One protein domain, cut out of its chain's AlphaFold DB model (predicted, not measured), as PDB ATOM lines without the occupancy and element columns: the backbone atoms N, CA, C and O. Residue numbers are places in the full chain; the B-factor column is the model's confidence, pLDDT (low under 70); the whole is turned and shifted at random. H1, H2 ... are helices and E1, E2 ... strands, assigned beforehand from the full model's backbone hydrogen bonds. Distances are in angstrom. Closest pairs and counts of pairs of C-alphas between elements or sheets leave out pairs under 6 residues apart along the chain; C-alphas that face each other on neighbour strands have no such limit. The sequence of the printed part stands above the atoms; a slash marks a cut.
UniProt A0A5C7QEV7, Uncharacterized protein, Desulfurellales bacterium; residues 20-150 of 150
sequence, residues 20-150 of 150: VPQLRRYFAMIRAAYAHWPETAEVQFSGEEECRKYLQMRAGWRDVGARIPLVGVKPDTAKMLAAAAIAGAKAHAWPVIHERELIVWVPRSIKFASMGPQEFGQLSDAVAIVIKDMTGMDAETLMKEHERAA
ATOM      1  N   VAL A  20      34.416  26.186 -20.080       86.44
ATOM      2  CA  VAL A  20      34.857  27.540 -20.469       86.44
ATOM      3  C   VAL A  20      36.227  27.514 -21.169       86.44
ATOM      4  O   VAL A  20      36.352  28.152 -22.216       86.44
ATOM      5  N   PRO A  21      37.240  26.763 -20.685       90.69
ATOM      6  CA  PRO A  21      38.486  26.550 -21.426       90.69
ATOM      7  C   PRO A  21      38.293  26.043 -22.861       90.69
ATOM      8  O   PRO A  21      38.931  26.555 -23.777       90.69
ATOM      9  N   GLN A  22      37.375  25.094 -23.078       89.06
ATOM     10  CA  GLN A  22      37.090  24.555 -24.412       89.06
ATOM     11  C   GLN A  22      36.526  25.637 -25.342       89.06
ATOM     12  O   GLN A  22      36.941  25.753 -26.494       89.06
ATOM     13  N   LEU A  23      35.614  26.472 -24.830       91.00
ATOM     14  CA  LEU A  23      35.071  27.604 -25.579       91.00
ATOM     15  C   LEU A  23      36.160  28.632 -25.921       91.00
ATOM     16  O   LEU A  23      36.219  29.107 -27.051       91.00
ATOM     17  N   ARG A  24      37.034  28.962 -24.962       93.25
ATOM     18  CA  ARG A  24      38.146  29.903 -25.177       93.25
ATOM     19  C   ARG A  24      39.103  29.403 -26.253       93.25
ATOM     20  O   ARG A  24      39.411  30.162 -27.164       93.25
ATOM     21  N   ARG A  25      39.500  28.126 -26.191       94.00
ATOM     22  CA  ARG A  25      40.338  27.495 -27.223       94.00
ATOM     23  C   ARG A  25      39.675  27.571 -28.596       94.00
ATOM     24  O   ARG A  25      40.331  27.916 -29.567       94.00
ATOM     25  N   TYR A  26      38.375  27.286 -28.675       95.69
ATOM     26  CA  TYR A  26      37.638  27.374 -29.933       95.69
ATOM     27  C   TYR A  26      37.693  28.782 -30.542       95.69
ATOM     28  O   TYR A  26      38.002  28.923 -31.718       95.69
ATOM     29  N   PHE A  27      37.450  29.836 -29.758       96.06
ATOM     30  CA  PHE A  27      37.545  31.203 -30.278       96.06
ATOM     31  C   PHE A  27      38.982  31.621 -30.615       96.06
ATOM     32  O   PHE A  27      39.175  32.308 -31.612       96.06
ATOM     33  N   ALA A  28      39.982  31.173 -29.851       96.19
ATOM     34  CA  ALA A  28      41.390  31.398 -30.185       96.19
ATOM     35  C   ALA A  28      41.756  30.765 -31.538       96.19
ATOM     36  O   ALA A  28      42.371  31.418 -32.377       96.19
ATOM     37  N   MET A  29      41.287  29.541 -31.791       96.88
ATOM     38  CA  MET A  29      41.456  28.854 -33.072       96.88
ATOM     39  C   MET A  29      40.835  29.637 -34.234       96.88
ATOM     40  O   MET A  29      41.455  29.762 -35.284       96.88
ATOM     41  N   ILE A  30      39.631  30.186 -34.053       97.75
ATOM     42  CA  ILE A  30      38.981  31.006 -35.084       97.75
ATOM     43  C   ILE A  30      39.748  32.303 -35.339       97.75
ATOM     44  O   ILE A  30      39.940  32.668 -36.495       97.75
ATOM     45  N   ARG A  31      40.186  32.997 -34.283       96.62
ATOM     46  CA  ARG A  31      40.975  34.226 -34.420       96.62
ATOM     47  C   ARG A  31      42.255  33.972 -35.198       96.62
ATOM     48  O   ARG A  31      42.556  34.705 -36.134       96.62
ATOM     49  N   ALA A  32      42.964  32.912 -34.830       96.12
ATOM     50  CA  ALA A  32      44.165  32.502 -35.523       96.12
ATOM     51  C   ALA A  32      43.836  32.207 -36.998       96.12
ATOM     52  O   ALA A  32      44.460  32.775 -37.889       96.12
ATOM     53  N   ALA A  33      42.798  31.404 -37.272       96.56
ATOM     54  CA  ALA A  33      42.387  31.069 -38.639       96.56
ATOM     55  C   ALA A  33      42.049  32.308 -39.480       96.56
ATOM     56  O   ALA A  33      42.406  32.353 -40.650       96.56
ATOM     57  N   TYR A  34      41.400  33.311 -38.890       96.69
ATOM     58  CA  TYR A  34      41.128  34.589 -39.544       96.69
ATOM     59  C   TYR A  34      42.418  35.370 -39.842       96.69
ATOM     60  O   TYR A  34      42.582  35.866 -40.951       96.69
ATOM     61  N   ALA A  35      43.349  35.447 -38.885       94.69
ATOM     62  CA  ALA A  35      44.613  36.170 -39.048       94.69
ATOM     63  C   ALA A  35      45.541  35.544 -40.104       94.69
ATOM     64  O   ALA A  35      46.276  36.257 -40.779       94.69
ATOM     65  N   HIS A  36      45.497  34.220 -40.253       93.75
ATOM     66  CA  HIS A  36      46.297  33.469 -41.224       93.75
ATOM     67  C   HIS A  36      45.465  32.980 -42.415       93.75
ATOM     68  O   HIS A  36      45.823  31.996 -43.068       93.75
ATOM     69  N   TRP A  37      44.329  33.626 -42.682       95.62
ATOM     70  CA  TRP A  37      43.481  33.242 -43.798       95.62
ATOM     71  C   TRP A  37      44.197  33.532 -45.126       95.62
ATOM     72  O   TRP A  37      44.699  34.642 -45.304       95.62
ATOM     73  N   PRO A  38      44.269  32.575 -46.070       93.94
ATOM     74  CA  PRO A  38      44.966  32.801 -47.328       93.94
ATOM     75  C   PRO A  38      44.342  33.946 -48.128       93.94
ATOM     76  O   PRO A  38      43.140  33.952 -48.400       93.94
ATOM     77  N   GLU A  39      45.172  34.877 -48.595       92.62
ATOM     78  CA  GLU A  39      44.726  35.967 -49.478       92.62
ATOM     79  C   GLU A  39      44.183  35.440 -50.816       92.62
ATOM     80  O   GLU A  39      43.332  36.063 -51.446       92.62
ATOM     81  N   THR A  40      44.636  34.257 -51.234       92.50
ATOM     82  CA  THR A  40      44.187  33.569 -52.452       92.50
ATOM     83  C   THR A  40      42.863  32.823 -52.284       92.50
ATOM     84  O   THR A  40      42.353  32.270 -53.260       92.50
ATOM     85  N   ALA A  41      42.295  32.773 -51.074       92.19
ATOM     86  CA  ALA A  41      41.020  32.111 -50.847       92.19
ATOM     87  C   ALA A  41      39.882  32.850 -51.569       92.19
ATOM     88  O   ALA A  41      39.792  34.077 -51.527       92.19
ATOM     89  N   GLU A  42      38.957  32.086 -52.161       88.81
ATOM     90  CA  GLU A  42      37.776  32.615 -52.869       88.81
ATOM     91  C   GLU A  42      36.885  33.499 -51.988       88.81
ATOM     92  O   GLU A  42      36.120  34.326 -52.482       88.81
ATOM     93  N   VAL A  43      36.952  33.285 -50.675       89.81
ATOM     94  CA  VAL A  43      36.148  33.981 -49.680       89.81
ATOM     95  C   VAL A  43      37.070  34.736 -48.747       89.81
ATOM     96  O   VAL A  43      37.962  34.140 -48.145       89.81
ATOM     97  N   GLN A  44      36.791  36.025 -48.595       92.69
ATOM     98  CA  GLN A  44      37.417  36.904 -47.617       92.69
ATOM     99  C   GLN A  44      36.370  37.351 -46.599       92.69
ATOM    100  O   GLN A  44      35.179  37.410 -46.910       92.69
ATOM    101  N   PHE A  45      36.809  37.642 -45.377       93.12
ATOM    102  CA  PHE A  45      35.918  37.973 -44.268       93.12
ATOM    103  C   PHE A  45      36.151  39.397 -43.784       93.12
ATOM    104  O   PHE A  45      37.283  39.865 -43.719       93.12
ATOM    105  N   SER A  46      35.073  40.056 -43.372       90.50
ATOM    106  CA  SER A  46      35.129  41.381 -42.744       90.50
ATOM    107  C   SER A  46      35.537  41.338 -41.265       90.50
ATOM    108  O   SER A  46      35.859  42.372 -40.681       90.50
ATOM    109  N   GLY A  47      35.524  40.152 -40.646       93.75
ATOM    110  CA  GLY A  47      35.969  39.951 -39.269       93.75
ATOM    111  C   GLY A  47      35.840  38.511 -38.767       93.75
ATOM    112  O   GLY A  47      35.273  37.636 -39.430       93.75
ATOM    113  N   GLU A  48      36.323  38.282 -37.540       95.62
ATOM    114  CA  GLU A  48      36.366  36.959 -36.894       95.62
ATOM    115  C   GLU A  48      34.987  36.282 -36.817       95.62
ATOM    116  O   GLU A  48      34.876  35.065 -36.960       95.62
ATOM    117  N   GLU A  49      33.911  37.047 -36.594       94.69
ATOM    118  CA  GLU A  49      32.568  36.474 -36.469       94.69
ATOM    119  C   GLU A  49      32.053  35.881 -37.787       94.69
ATOM    120  O   GLU A  49      31.404  34.829 -37.784       94.69
ATOM    121  N   GLU A  50      32.333  36.541 -38.907       94.00
ATOM    122  CA  GLU A  50      31.949  36.060 -40.229       94.00
ATOM    123  C   GLU A  50      32.750  34.808 -40.594       94.00
ATOM    124  O   GLU A  50      32.154  33.787 -40.946       94.00
ATOM    125  N   CYS A  51      34.070  34.852 -40.373       96.19
ATOM    126  CA  CYS A  51      34.966  33.705 -40.522       96.19
ATOM    127  C   CYS A  51      34.469  32.504 -39.701       96.19
ATOM    128  O   CYS A  51      34.289  31.404 -40.227       96.19
ATOM    129  N   ARG A  52      34.122  32.728 -38.425       96.94
ATOM    130  CA  ARG A  52      33.550  31.702 -37.543       96.94
ATOM    131  C   ARG A  52      32.327  31.037 -38.154       96.94
ATOM    132  O   ARG A  52      32.240  29.812 -38.185       96.94
ATOM    133  N   LYS A  53      31.340  31.834 -38.571       96.06
ATOM    134  CA  LYS A  53      30.064  31.322 -39.088       96.06
ATOM    135  C   LYS A  53      30.282  30.573 -40.397       96.06
ATOM    136  O   LYS A  53      29.696  29.508 -40.572       96.06
ATOM    137  N   TYR A  54      31.161  31.069 -41.265       95.44
ATOM    138  CA  TYR A  54      31.557  30.371 -42.484       95.44
ATOM    139  C   TYR A  54      32.173  28.999 -42.181       95.44
ATOM    140  O   TYR A  54      31.692  27.986 -42.691       95.44
ATOM    141  N   LEU A  55      33.169  28.940 -41.294       96.56
ATOM    142  CA  LEU A  55      33.833  27.693 -40.909       96.56
ATOM    143  C   LEU A  55      32.863  26.695 -40.262       96.56
ATOM    144  O   LEU A  55      32.879  25.517 -40.606       96.56
ATOM    145  N   GLN A  56      31.962  27.161 -39.389       96.44
ATOM    146  CA  GLN A  56      30.897  26.332 -38.806       96.44
ATOM    147  C   GLN A  56      29.978  25.749 -39.879       96.44
ATOM    148  O   GLN A  56      29.696  24.551 -39.869       96.44
ATOM    149  N   MET A  57      29.541  26.576 -40.833       96.50
ATOM    150  CA  MET A  57      28.700  26.101 -41.926       96.50
ATOM    151  C   MET A  57      29.439  25.068 -42.772       96.50
ATOM    152  O   MET A  57      28.863  24.027 -43.081       96.50
ATOM    153  N   ARG A  58      30.708  25.302 -43.122       95.31
ATOM    154  CA  ARG A  58      31.537  24.345 -43.876       95.31
ATOM    155  C   ARG A  58      31.729  23.028 -43.122       95.31
ATOM    156  O   ARG A  58      31.628  21.982 -43.752       95.31
ATOM    157  N   ALA A  59      31.864  23.079 -41.797       96.31
ATOM    158  CA  ALA A  59      31.925  21.914 -40.911       96.31
ATOM    159  C   ALA A  59      30.582  21.162 -40.761       96.31
ATOM    160  O   ALA A  59      30.484  20.215 -39.989       96.31
ATOM    161  N   GLY A  60      29.534  21.576 -41.482       94.94
ATOM    162  CA  GLY A  60      28.219  20.931 -41.471       94.94
ATOM    163  C   GLY A  60      27.262  21.468 -40.406       94.94
ATOM    164  O   GLY A  60      26.112  21.040 -40.355       94.94
ATOM    165  N   TRP A  61      27.678  22.448 -39.600       96.12
ATOM    166  CA  TRP A  61      26.846  23.059 -38.561       96.12
ATOM    167  C   TRP A  61      25.988  24.199 -39.115       96.12
ATOM    168  O   TRP A  61      26.180  25.386 -38.825       96.12
ATOM    169  N   ARG A  62      25.054  23.816 -39.983       96.00
ATOM    170  CA  ARG A  62      24.202  24.720 -40.754       96.00
ATOM    171  C   ARG A  62      22.791  24.175 -40.904       96.00
ATOM    172  O   ARG A  62      22.584  22.966 -40.906       96.00
ATOM    173  N   ASP A  63      21.860  25.088 -41.120       95.94
ATOM    174  CA  ASP A  63      20.479  24.799 -41.482       95.94
ATOM    175  C   ASP A  63      20.164  25.376 -42.865       95.94
ATOM    176  O   ASP A  63      20.847  26.279 -43.359       95.94
ATOM    177  N   VAL A  64      19.126  24.844 -43.509       96.38
ATOM    178  CA  VAL A  64      18.591  25.421 -44.746       96.38
ATOM    179  C   VAL A  64      17.667  26.574 -44.367       96.38
ATOM    180  O   VAL A  64      16.591  26.345 -43.822       96.38
ATOM    181  N   GLY A  65      18.077  27.807 -44.657       94.38
ATOM    182  CA  GLY A  65      17.255  28.998 -44.434       94.38
ATOM    183  C   GLY A  65      16.206  29.206 -45.528       94.38
ATOM    184  O   GLY A  65      15.096  29.642 -45.243       94.38
ATOM    185  N   ALA A  66      16.543  28.870 -46.776       94.44
ATOM    186  CA  ALA A  66      15.614  28.917 -47.904       94.44
ATOM    187  C   ALA A  66      16.010  27.923 -49.004       94.44
ATOM    188  O   ALA A  66      17.196  27.647 -49.206       94.44
ATOM    189  N   ARG A  67      15.006  27.435 -49.741       95.44
ATOM    190  CA  ARG A  67      15.160  26.736 -51.025       95.44
ATOM    191  C   ARG A  67      14.308  27.440 -52.065       95.44
ATOM    192  O   ARG A  67      13.116  27.635 -51.844       95.44
ATOM    193  N   ILE A  68      14.926  27.853 -53.163       93.44
ATOM    194  CA  ILE A  68      14.276  28.649 -54.201       93.44
ATOM    195  C   ILE A  68      14.466  27.932 -55.544       93.44
ATOM    196  O   ILE A  68      15.595  27.873 -56.037       93.44
ATOM    197  N   PRO A  69      13.397  27.394 -56.155       94.12
ATOM    198  CA  PRO A  69      13.468  26.813 -57.490       94.12
ATOM    199  C   PRO A  69      13.887  27.847 -58.541       94.12
ATOM    200  O   PRO A  69      13.351  28.951 -58.600       94.12
ATOM    201  N   LEU A  70      14.818  27.474 -59.418       92.75
ATOM    202  CA  LEU A  70      15.371  28.342 -60.462       92.75
ATOM    203  C   LEU A  70      14.576  28.217 -61.767       92.75
ATOM    204  O   LEU A  70      15.098  27.827 -62.814       92.75
ATOM    205  N   VAL A  71      13.281  28.519 -61.705       91.19
ATOM    206  CA  VAL A  71      12.408  28.505 -62.885       91.19
ATOM    207  C   VAL A  71      12.483  29.861 -63.582       91.19
ATOM    208  O   VAL A  71      12.111  30.881 -63.014       91.19
ATOM    209  N   GLY A  72      12.982  29.879 -64.821       89.00
ATOM    210  CA  GLY A  72      13.053  31.098 -65.637       89.00
ATOM    211  C   GLY A  72      14.164  32.084 -65.251       89.00
ATOM    212  O   GLY A  72      14.228  33.167 -65.823       89.00
ATOM    213  N   VAL A  73      15.059  31.718 -64.327       90.50
ATOM    214  CA  VAL A  73      16.195  32.552 -63.898       90.50
ATOM    215  C   VAL A  73      17.500  31.790 -64.101       90.50
ATOM    216  O   VAL A  73      17.601  30.613 -63.758       90.50
ATOM    217  N   LYS A  74      18.520  32.458 -64.652       93.38
ATOM    218  CA  LYS A  74      19.860  31.868 -64.777       93.38
ATOM    219  C   LYS A  74      20.456  31.633 -63.378       93.38
ATOM    220  O   LYS A  74      20.453  32.576 -62.581       93.38
ATOM    221  N   PRO A  75      21.004  30.438 -63.080       93.44
ATOM    222  CA  PRO A  75      21.532  30.118 -61.753       93.44
ATOM    223  C   PRO A  75      22.559  31.120 -61.220       93.44
ATOM    224  O   PRO A  75      22.453  31.547 -60.073       93.44
ATOM    225  N   ASP A  76      23.493  31.566 -62.060       91.81
ATOM    226  CA  ASP A  76      24.532  32.518 -61.647       91.81
ATOM    227  C   ASP A  76      23.949  33.884 -61.279       91.81
ATOM    228  O   ASP A  76      24.332  34.481 -60.273       91.81
ATOM    229  N   THR A  77      22.957  34.357 -62.041       93.50
ATOM    230  CA  THR A  77      22.242  35.602 -61.740       93.50
ATOM    231  C   THR A  77      21.481  35.486 -60.422       93.50
ATOM    232  O   THR A  77      21.547  36.397 -59.600       93.50
ATOM    233  N   ALA A  78      20.806  34.360 -60.180       94.06
ATOM    234  CA  ALA A  78      20.107  34.120 -58.919       94.06
ATOM    235  C   ALA A  78      21.075  34.079 -57.725       94.06
ATOM    236  O   ALA A  78      20.821  34.723 -56.708       94.06
ATOM    237  N   LYS A  79      22.209  33.377 -57.862       94.44
ATOM    238  CA  LYS A  79      23.253  33.311 -56.830       94.44
ATOM    239  C   LYS A  79      23.825  34.695 -56.524       94.44
ATOM    240  O   LYS A  79      23.954  35.046 -55.355       94.44
ATOM    241  N   MET A  80      24.125  35.482 -57.558       93.94
ATOM    242  CA  MET A  80      24.642  36.846 -57.426       93.94
ATOM    243  C   MET A  80      23.651  37.759 -56.693       93.94
ATOM    244  O   MET A  80      24.034  38.437 -55.742       93.94
ATOM    245  N   LEU A  81      22.374  37.752 -57.092       94.12
ATOM    246  CA  LEU A  81      21.335  38.564 -56.448       94.12
ATOM    247  C   LEU A  81      21.118  38.159 -54.987       94.12
ATOM    248  O   LEU A  81      21.012  39.023 -54.118       94.12
ATOM    249  N   ALA A  82      21.105  36.856 -54.699       94.81
ATOM    250  CA  ALA A  82      20.984  36.358 -53.335       94.81
ATOM    251  C   ALA A  82      22.188  36.755 -52.470       94.81
ATOM    252  O   ALA A  82      22.000  37.211 -51.345       94.81
ATOM    253  N   ALA A  83      23.411  36.640 -52.998       92.75
ATOM    254  CA  ALA A  83      24.619  37.068 -52.298       92.75
ATOM    255  C   ALA A  83      24.584  38.572 -51.981       92.75
ATOM    256  O   ALA A  83      24.836  38.963 -50.843       92.75
ATOM    257  N   ALA A  84      24.187  39.407 -52.950       92.25
ATOM    258  CA  ALA A  84      24.043  40.848 -52.754       92.25
ATOM    259  C   ALA A  84      22.973  41.194 -51.704       92.25
ATOM    260  O   ALA A  84      23.204  42.043 -50.843       92.25
ATOM    261  N   ALA A  85      21.822  40.511 -51.725       93.94
ATOM    262  CA  ALA A  85      20.756  40.717 -50.747       93.94
ATOM    263  C   ALA A  85      21.183  40.317 -49.323       93.94
ATOM    264  O   ALA A  85      20.925  41.053 -48.373       93.94
ATOM    265  N   ILE A  86      21.877  39.183 -49.175       93.25
ATOM    266  CA  ILE A  86      22.413  38.710 -47.890       93.25
ATOM    267  C   ILE A  86      23.430  39.708 -47.327       93.25
ATOM    268  O   ILE A  86      23.332  40.086 -46.157       93.25
ATOM    269  N   ALA A  87      24.360  40.177 -48.166       88.06
ATOM    270  CA  ALA A  87      25.350  41.178 -47.784       88.06
ATOM    271  C   ALA A  87      24.685  42.503 -47.372       88.06
ATOM    272  O   ALA A  87      25.000  43.051 -46.316       88.06
ATOM    273  N   GLY A  88      23.704  42.982 -48.148       89.88
ATOM    274  CA  GLY A  88      22.932  44.188 -47.832       89.88
ATOM    275  C   GLY A  88      22.151  44.080 -46.517       89.88
ATOM    276  O   GLY A  88      22.069  45.048 -45.765       89.88
ATOM    277  N   ALA A  89      21.647  42.887 -46.194       91.94
ATOM    278  CA  ALA A  89      20.978  42.597 -44.928       91.94
ATOM    279  C   ALA A  89      21.946  42.392 -43.746       91.94
ATOM    280  O   ALA A  89      21.486  42.203 -42.618       91.94
ATOM    281  N   LYS A  90      23.269  42.394 -43.982       87.44
ATOM    282  CA  LYS A  90      24.305  42.019 -42.999       87.44
ATOM    283  C   LYS A  90      24.021  40.661 -42.344       87.44
ATOM    284  O   LYS A  90      24.316  40.437 -41.170       87.44
ATOM    285  N   ALA A  91      23.402  39.760 -43.103       90.94
ATOM    286  CA  ALA A  91      23.072  38.426 -42.647       90.94
ATOM    287  C   ALA A  91      24.251  37.487 -42.902       90.94
ATOM    288  O   ALA A  91      24.945  37.585 -43.910       90.94
ATOM    289  N   HIS A  92      24.451  36.524 -42.009       92.31
ATOM    290  CA  HIS A  92      25.437  35.474 -42.229       92.31
ATOM    291  C   HIS A  92      24.733  34.289 -42.862       92.31
ATOM    292  O   HIS A  92      24.177  33.447 -42.161       92.31
ATOM    293  N   ALA A  93      24.709  34.266 -44.185       94.44
ATOM    294  CA  ALA A  93      24.117  33.191 -44.956       94.44
ATOM    295  C   ALA A  93      24.949  32.942 -46.214       94.44
ATOM    296  O   ALA A  93      25.631  33.844 -46.694       94.44
ATOM    297  N   TRP A  94      24.910  31.720 -46.743       94.44
ATOM    298  CA  TRP A  94      25.693  31.351 -47.919       94.44
ATOM    299  C   TRP A  94      24.802  30.768 -49.019       94.44
ATOM    300  O   TRP A  94      24.300  29.649 -48.861       94.44
ATOM    301  N   PRO A  95      24.583  31.499 -50.127       95.38
ATOM    302  CA  PRO A  95      23.815  31.003 -51.257       95.38
ATOM    303  C   PRO A  95      24.652  30.025 -52.089       95.38
ATOM    304  O   PRO A  95      25.756  30.339 -52.545       95.38
ATOM    305  N   VAL A  96      24.111  28.836 -52.325       94.31
ATOM    306  CA  VAL A  96      24.728  27.784 -53.135       94.31
ATOM    307  C   VAL A  96      23.702  27.267 -54.132       94.31
ATOM    308  O   VAL A  96      22.546  27.040 -53.788       94.31
ATOM    309  N   ILE A  97      24.131  27.079 -55.377       95.38
ATOM    310  CA  ILE A  97      23.315  26.415 -56.390       95.38
ATOM    311  C   ILE A  97      23.501  24.914 -56.221       95.38
ATOM    312  O   ILE A  97      24.630  24.423 -56.213       95.38
ATOM    313  N   HIS A  98      22.395  24.201 -56.084       93.25
ATOM    314  CA  HIS A  98      22.374  22.751 -56.068       93.25
ATOM    315  C   HIS A  98      21.277  22.285 -57.018       93.25
ATOM    316  O   HIS A  98      20.109  22.628 -56.845       93.25
ATOM    317  N   GLU A  99      21.669  21.542 -58.051       89.50
ATOM    318  CA  GLU A  99      20.772  21.114 -59.126       89.50
ATOM    319  C   GLU A  99      20.027  22.302 -59.766       89.50
ATOM    320  O   GLU A  99      20.644  23.146 -60.416       89.50
ATOM    321  N   ARG A 100      18.701  22.379 -59.594       92.00
ATOM    322  CA  ARG A 100      17.841  23.453 -60.116       92.00
ATOM    323  C   ARG A 100      17.300  24.356 -59.011       92.00
ATOM    324  O   ARG A 100      16.324  25.071 -59.231       92.00
ATOM    325  N   GLU A 101      17.925  24.335 -57.841       95.56
ATOM    326  CA  GLU A 101      17.536  25.141 -56.693       95.56
ATOM    327  C   GLU A 101      18.693  26.022 -56.221       95.56
ATOM    328  O   GLU A 101      19.864  25.638 -56.205       95.56
ATOM    329  N   LEU A 102      18.342  27.228 -55.790       96.12
ATOM    330  CA  LEU A 102      19.189  28.047 -54.945       96.12
ATOM    331  C   LEU A 102      18.894  27.683 -53.486       96.12
ATOM    332  O   LEU A 102      17.784  27.891 -52.994       96.12
ATOM    333  N   ILE A 103      19.904  27.163 -52.795       96.81
ATOM    334  CA  ILE A 103      19.855  26.837 -51.372       96.81
ATOM    335  C   ILE A 103      20.603  27.921 -50.606       96.81
ATOM    336  O   ILE A 103      21.767  28.205 -50.887       96.81
ATOM    337  N   VAL A 104      19.951  28.508 -49.607       96.44
ATOM    338  CA  VAL A 104      20.578  29.469 -48.698       96.44
ATOM    339  C   VAL A 104      20.885  28.765 -47.386       96.44
ATOM    340  O   VAL A 104      19.976  28.420 -46.630       96.44
ATOM    341  N   TRP A 105      22.169  28.549 -47.115       97.12
ATOM    342  CA  TRP A 105      22.630  27.999 -45.843       97.12
ATOM    343  C   TRP A 105      22.718  29.088 -44.783       97.12
ATOM    344  O   TRP A 105      23.198  30.183 -45.066       97.12
ATOM    345  N   VAL A 106      22.303  28.772 -43.559       96.50
ATOM    346  CA  VAL A 106      22.439  29.650 -42.391       96.50
ATOM    347  C   VAL A 106      23.183  28.924 -41.267       96.50
ATOM    348  O   VAL A 106      23.037  27.709 -41.120       96.50
ATOM    349  N   PRO A 107      24.002  29.623 -40.465       95.00
ATOM    350  CA  PRO A 107      24.746  29.011 -39.377       95.00
ATOM    351  C   PRO A 107      23.801  28.630 -38.239       95.00
ATOM    352  O   PRO A 107      22.988  29.444 -37.787       95.00
ATOM    353  N   ARG A 108      23.954  27.413 -37.717       94.19
ATOM    354  CA  ARG A 108      23.204  26.973 -36.540       94.19
ATOM    355  C   ARG A 108      23.817  27.562 -35.263       94.19
ATOM    356  O   ARG A 108      25.030  27.738 -35.147       94.19
ATOM    357  N   SER A 109      22.981  27.889 -34.277       91.06
ATOM    358  CA  SER A 109      23.444  28.518 -33.033       91.06
ATOM    359  C   SER A 109      24.324  27.586 -32.191       91.06
ATOM    360  O   SER A 109      24.024  26.404 -32.046       91.06
ATOM    361  N   ILE A 110      25.379  28.136 -31.584       89.94
ATOM    362  CA  ILE A 110      26.276  27.428 -30.647       89.94
ATOM    363  C   ILE A 110      26.126  27.911 -29.196       89.94
ATOM    364  O   ILE A 110      27.022  27.680 -28.374       89.94
ATOM    365  N   LYS A 111      25.038  28.636 -28.890       86.00
ATOM    366  CA  LYS A 111      24.746  29.141 -27.539       86.00
ATOM    367  C   LYS A 111      24.723  27.972 -26.552       86.00
ATOM    368  O   LYS A 111      24.309  26.871 -26.897       86.00
ATOM    369  N   PHE A 112      25.115  28.219 -25.302       76.88
ATOM    370  CA  PHE A 112      25.097  27.189 -24.250       76.88
ATOM    371  C   PHE A 112      23.723  26.524 -24.096       76.88
ATOM    372  O   PHE A 112      23.641  25.323 -23.877       76.88
ATOM    373  N   ALA A 113      22.645  27.294 -24.275       78.81
ATOM    374  CA  ALA A 113      21.280  26.783 -24.230       78.81
ATOM    375  C   ALA A 113      20.908  25.879 -25.420       78.81
ATOM    376  O   ALA A 113      19.972  25.100 -25.303       78.81
ATOM    377  N   SER A 114      21.607  25.985 -26.557       79.44
ATOM    378  CA  SER A 114      21.248  25.301 -27.804       79.44
ATOM    379  C   SER A 114      22.178  24.152 -28.188       79.44
ATOM    380  O   SER A 114      21.902  23.487 -29.177       79.44
ATOM    381  N   MET A 115      23.295  23.951 -27.479       84.56
ATOM    382  CA  MET A 115      24.302  22.952 -27.847       84.56
ATOM    383  C   MET A 115      25.035  22.405 -26.621       84.56
ATOM    384  O   MET A 115      25.690  23.152 -25.881       84.56
ATOM    385  N   GLY A 116      25.012  21.079 -26.476       85.69
ATOM    386  CA  GLY A 116      25.696  20.361 -25.401       85.69
ATOM    387  C   GLY A 116      27.231  20.324 -25.542       85.69
ATOM    388  O   GLY A 116      27.782  20.676 -26.588       85.69
ATOM    389  N   PRO A 117      27.967  19.888 -24.501       86.12
ATOM    390  CA  PRO A 117      29.434  19.837 -24.528       86.12
ATOM    391  C   PRO A 117      30.014  18.866 -25.567       86.12
ATOM    392  O   PRO A 117      31.011  19.189 -26.209       86.12
ATOM    393  N   GLN A 118      29.399  17.690 -25.736       89.31
ATOM    394  CA  GLN A 118      29.874  16.661 -26.670       89.31
ATOM    395  C   GLN A 118      29.744  17.121 -28.124       89.31
ATOM    396  O   GLN A 118      30.706  17.063 -28.884       89.31
ATOM    397  N   GLU A 119      28.572  17.641 -28.477       90.81
ATOM    398  CA  GLU A 119      28.283  18.191 -29.801       90.81
ATOM    399  C   GLU A 119      29.195  19.379 -30.133       90.81
ATOM    400  O   GLU A 119      29.690  19.502 -31.250       90.81
ATOM    401  N   PHE A 120      29.514  20.220 -29.143       92.62
ATOM    402  CA  PHE A 120      30.500  21.280 -29.340       92.62
ATOM    403  C   PHE A 120      31.918  20.755 -29.563       92.62
ATOM    404  O   PHE A 120      32.652  21.340 -30.353       92.62
ATOM    405  N   GLY A 121      32.313  19.679 -28.877       93.44
ATOM    406  CA  GLY A 121      33.584  19.001 -29.140       93.44
ATOM    407  C   GLY A 121      33.667  18.549 -30.594       93.44
ATOM    408  O   GLY A 121      34.574  18.961 -31.306       93.44
ATOM    409  N   GLN A 122      32.639  17.836 -31.060       94.69
ATOM    410  CA  GLN A 122      32.528  17.390 -32.451       94.69
ATOM    411  C   GLN A 122      32.574  18.558 -33.446       94.69
ATOM    412  O   GLN A 122      33.290  18.489 -34.440       94.69
ATOM    413  N   LEU A 123      31.861  19.655 -33.164       95.75
ATOM    414  CA  LEU A 123      31.917  20.863 -33.988       95.75
ATOM    415  C   LEU A 123      33.324  21.470 -34.013       95.75
ATOM    416  O   LEU A 123      33.806  21.863 -35.071       95.75
ATOM    417  N   SER A 124      33.970  21.590 -32.854       95.75
ATOM    418  CA  SER A 124      35.314  22.157 -32.739       95.75
ATOM    419  C   SER A 124      36.325  21.347 -33.550       95.75
ATOM    420  O   SER A 124      37.137  21.938 -34.258       95.75
ATOM    421  N   ASP A 125      36.245  20.019 -33.487       96.56
ATOM    422  CA  ASP A 125      37.125  19.114 -34.230       96.56
ATOM    423  C   ASP A 125      36.851  19.183 -35.739       96.56
ATOM    424  O   ASP A 125      37.778  19.314 -36.539       96.56
ATOM    425  N   ALA A 126      35.576  19.196 -36.141       97.44
ATOM    426  CA  ALA A 126      35.184  19.355 -37.541       97.44
ATOM    427  C   ALA A 126      35.644  20.703 -38.119       97.44
ATOM    428  O   ALA A 126      36.126  20.769 -39.249       97.44
ATOM    429  N   VAL A 127      35.555  21.784 -37.341       97.62
ATOM    430  CA  VAL A 127      36.082  23.096 -37.738       97.62
ATOM    431  C   VAL A 127      37.604  23.067 -37.874       97.62
ATOM    432  O   VAL A 127      38.120  23.651 -38.819       97.62
ATOM    433  N   ALA A 128      38.326  22.381 -36.984       97.00
ATOM    434  CA  ALA A 128      39.779  22.251 -37.089       97.00
ATOM    435  C   ALA A 128      40.207  21.530 -38.381       97.00
ATOM    436  O   ALA A 128      41.181  21.937 -39.013       97.00
ATOM    437  N   ILE A 129      39.450  20.509 -38.803       97.38
ATOM    438  CA  ILE A 129      39.650  19.833 -40.095       97.38
ATOM    439  C   ILE A 129      39.430  20.815 -41.250       97.38
ATOM    440  O   ILE A 129      40.311  20.969 -42.088       97.38
ATOM    441  N   VAL A 130      38.311  21.548 -41.249       96.69
ATOM    442  CA  VAL A 130      38.026  22.548 -42.295       96.69
ATOM    443  C   VAL A 130      39.111  23.623 -42.356       96.69
ATOM    444  O   VAL A 130      39.491  24.034 -43.447       96.69
ATOM    445  N   ILE A 131      39.618  24.091 -41.213       96.06
ATOM    446  CA  ILE A 131      40.721  25.060 -41.180       96.06
ATOM    447  C   ILE A 131      41.936  24.476 -41.892       96.06
ATOM    448  O   ILE A 131      42.455  25.120 -42.795       96.06
ATOM    449  N   LYS A 132      42.336  23.248 -41.553       96.25
ATOM    450  CA  LYS A 132      43.469  22.584 -42.203       96.25
ATOM    451  C   LYS A 132      43.276  22.436 -43.710       96.25
ATOM    452  O   LYS A 132      44.211  22.699 -44.459       96.25
ATOM    453  N   ASP A 133      42.079  22.067 -44.151       94.31
ATOM    454  CA  ASP A 133      41.771  21.924 -45.576       94.31
ATOM    455  C   ASP A 133      41.855  23.263 -46.324       94.31
ATOM    456  O   ASP A 133      42.257  23.305 -47.484       94.31
ATOM    457  N   MET A 134      41.479  24.365 -45.666       93.06
ATOM    458  CA  MET A 134      41.435  25.696 -46.276       93.06
ATOM    459  C   MET A 134      42.775  26.439 -46.207       93.06
ATOM    460  O   MET A 134      43.093  27.188 -47.125       93.06
ATOM    461  N   THR A 135      43.545  26.272 -45.130       91.50
ATOM    462  CA  THR A 135      44.797  27.014 -44.886       91.50
ATOM    463  C   THR A 135      46.053  26.184 -45.145       91.50
ATOM    464  O   THR A 135      47.146  26.738 -45.227       91.50
ATOM    465  N   GLY A 136      45.926  24.857 -45.242       92.12
ATOM    466  CA  GLY A 136      47.052  23.924 -45.320       92.12
ATOM    467  C   GLY A 136      47.775  23.686 -43.988       92.12
ATOM    468  O   GLY A 136      48.694  22.870 -43.937       92.12
ATOM    469  N   MET A 137      47.369  24.357 -42.904       91.25
ATOM    470  CA  MET A 137      48.009  24.280 -41.586       91.25
ATOM    471  C   MET A 137      47.068  23.671 -40.550       91.25
ATOM    472  O   MET A 137      45.880  23.983 -40.504       91.25
ATOM    473  N   ASP A 138      47.594  22.815 -39.675       92.88
ATOM    474  CA  ASP A 138      46.806  22.318 -38.553       92.88
ATOM    475  C   ASP A 138      46.479  23.445 -37.560       92.88
ATOM    476  O   ASP A 138      47.240  24.398 -37.380       92.88
ATOM    477  N   ALA A 139      45.325  23.328 -36.901       89.75
ATOM    478  CA  ALA A 139      44.823  24.360 -36.003       89.75
ATOM    479  C   ALA A 139      45.775  24.671 -34.833       89.75
ATOM    480  O   ALA A 139      45.778  25.796 -34.343       89.75
ATOM    481  N   GLU A 140      46.571  23.705 -34.365       91.44
ATOM    482  CA  GLU A 140      47.489  23.924 -33.242       91.44
ATOM    483  C   GLU A 140      48.723  24.713 -33.658       91.44
ATOM    484  O   GLU A 140      49.102  25.653 -32.961       91.44
ATOM    485  N   THR A 141      49.323  24.371 -34.796       91.50
ATOM    486  CA  THR A 141      50.402  25.147 -35.413       91.50
ATOM    487  C   THR A 141      49.930  26.566 -35.688       91.50
ATOM    488  O   THR A 141      50.594  27.519 -35.296       91.50
ATOM    489  N   LEU A 142      48.739  26.713 -36.266       91.31
ATOM    490  CA  LEU A 142      48.173  28.012 -36.606       91.31
ATOM    491  C   LEU A 142      47.946  28.886 -35.355       91.31
ATOM    492  O   LEU A 142      48.291  30.065 -35.350       91.31
ATOM    493  N   MET A 143      47.454  28.306 -34.253       93.31
ATOM    494  CA  MET A 143      47.344  29.018 -32.972       93.31
ATOM    495  C   MET A 143      48.709  29.403 -32.381       93.31
ATOM    496  O   MET A 143      48.847  30.513 -31.877       93.31
ATOM    497  N   LYS A 144      49.722  28.529 -32.462       92.19
ATOM    498  CA  LYS A 144      51.081  28.829 -31.971       92.19
ATOM    499  C   LYS A 144      51.745  29.958 -32.756       92.19
ATOM    500  O   LYS A 144      52.396  30.806 -32.158       92.19
ATOM    501  N   GLU A 145      51.598  29.966 -34.078       89.31
ATOM    502  CA  GLU A 145      52.126  31.039 -34.929       89.31
ATOM    503  C   GLU A 145      51.437  32.374 -34.622       89.31
ATOM    504  O   GLU A 145      52.106  33.397 -34.497       89.31
ATOM    505  N   HIS A 146      50.124  32.355 -34.381       91.25
ATOM    506  CA  HIS A 146      49.393  33.551 -33.970       91.25
ATOM    507  C   HIS A 146      49.859  34.091 -32.608       91.25
ATOM    508  O   HIS A 146      50.050  35.293 -32.465       91.25
ATOM    509  N   GLU A 147      50.090  33.221 -31.618       87.94
ATOM    510  CA  GLU A 147      50.629  33.617 -30.305       87.94
ATOM    511  C   GLU A 147      52.051  34.191 -30.386       87.94
ATOM    512  O   GLU A 147      52.412  35.027 -29.568       87.94
ATOM    513  N   ARG A 148      52.864  33.758 -31.359       84.88
ATOM    514  CA  ARG A 148      54.214  34.302 -31.594       84.88
ATOM    515  C   ARG A 148      54.205  35.658 -32.292       84.88
ATOM    516  O   ARG A 148      55.167  36.408 -32.154       84.88
ATOM    517  N   ALA A 149      53.173  35.922 -33.087       76.25
ATOM    518  CA  ALA A 149      53.025  37.148 -33.864       76.25
ATOM    519  C   ALA A 149      52.306  38.279 -33.102       76.25
ATOM    520  O   ALA A 149      52.298  39.411 -33.587       76.25
ATOM    521  N   ALA A 150      51.689  37.970 -31.954       68.81
ATOM    522  CA  ALA A 150      50.973  38.901 -31.078       68.81
ATOM    523  C   ALA A 150      51.873  39.466 -29.968       68.81
ATOM    524  O   ALA A 150      51.693  40.661 -29.639       68.81
TER     525      ALA A 150
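Overview. This is residues 20 to 150 of the 150 residues of an uncharacterized protein of Desulfurellales bacterium (UniProt A0A5C7QEV7). Two lobes lie one after the other along the longest axis: a helical lobe, with H1 and H4 side by side and H2 and H5 crossing them, and a three-stranded, strongly twisted sheet with H3 over one face. H2 joins the lobes near one end of the sheet. The printed part has 131 residues, along the chain H1 H2 E1 H3 E2 E3 H4 H5, mixed in class; the antiparallel sheet runs E1 E3 E2. It is compact, with a radius of gyration of the C-alphas of 16.1 A and spans of 52 by 35 by 24 A.

Along the chain. H1, residues 20 to 35, begins at C-alpha (34.857, 27.540, -20.469) and is 22.7 A long. H2 is residues 48 to 58, E1 62 to 69, H3 75 to 88, E2 94 to 98 and E3 101 to 107. E1 bends by 53 degrees at residue 65. H4, residues 117 to 135, is 26.5 A long; H5, residues 139 to 149, ends at C-alpha (53.025, 37.148, -33.864).

Arrangement. H1 touches H4 at a shallow tilt of 16 degrees, the same way, with residues 26 to 33 alone; the closest C-alphas, of Tyr 26 and Ser 124, are 6.4 A apart. H2 touches H4, about perpendicular at 83 degrees, closest at the C-alphas of Leu 55 and Val 127, 6.0 A. N 65 and O 104 of E1 and E3 are 2.8 A apart, N 96 and O 103 of the hairpin E2 and E3 2.8 A, within hydrogen-bond range. H3 is on the sheet, along the strands, at a height of 8.4 A. In the helices every O i to N i+4 pair is within hydrogen-bond range.

Size, cuts and confidence. The farthest C-alphas, of Gly 72 and Arg 148, are 53.5 A apart. The printed part has no cut. The link H1 to H2 is long. Residue 150 is under 70 in pLDDT.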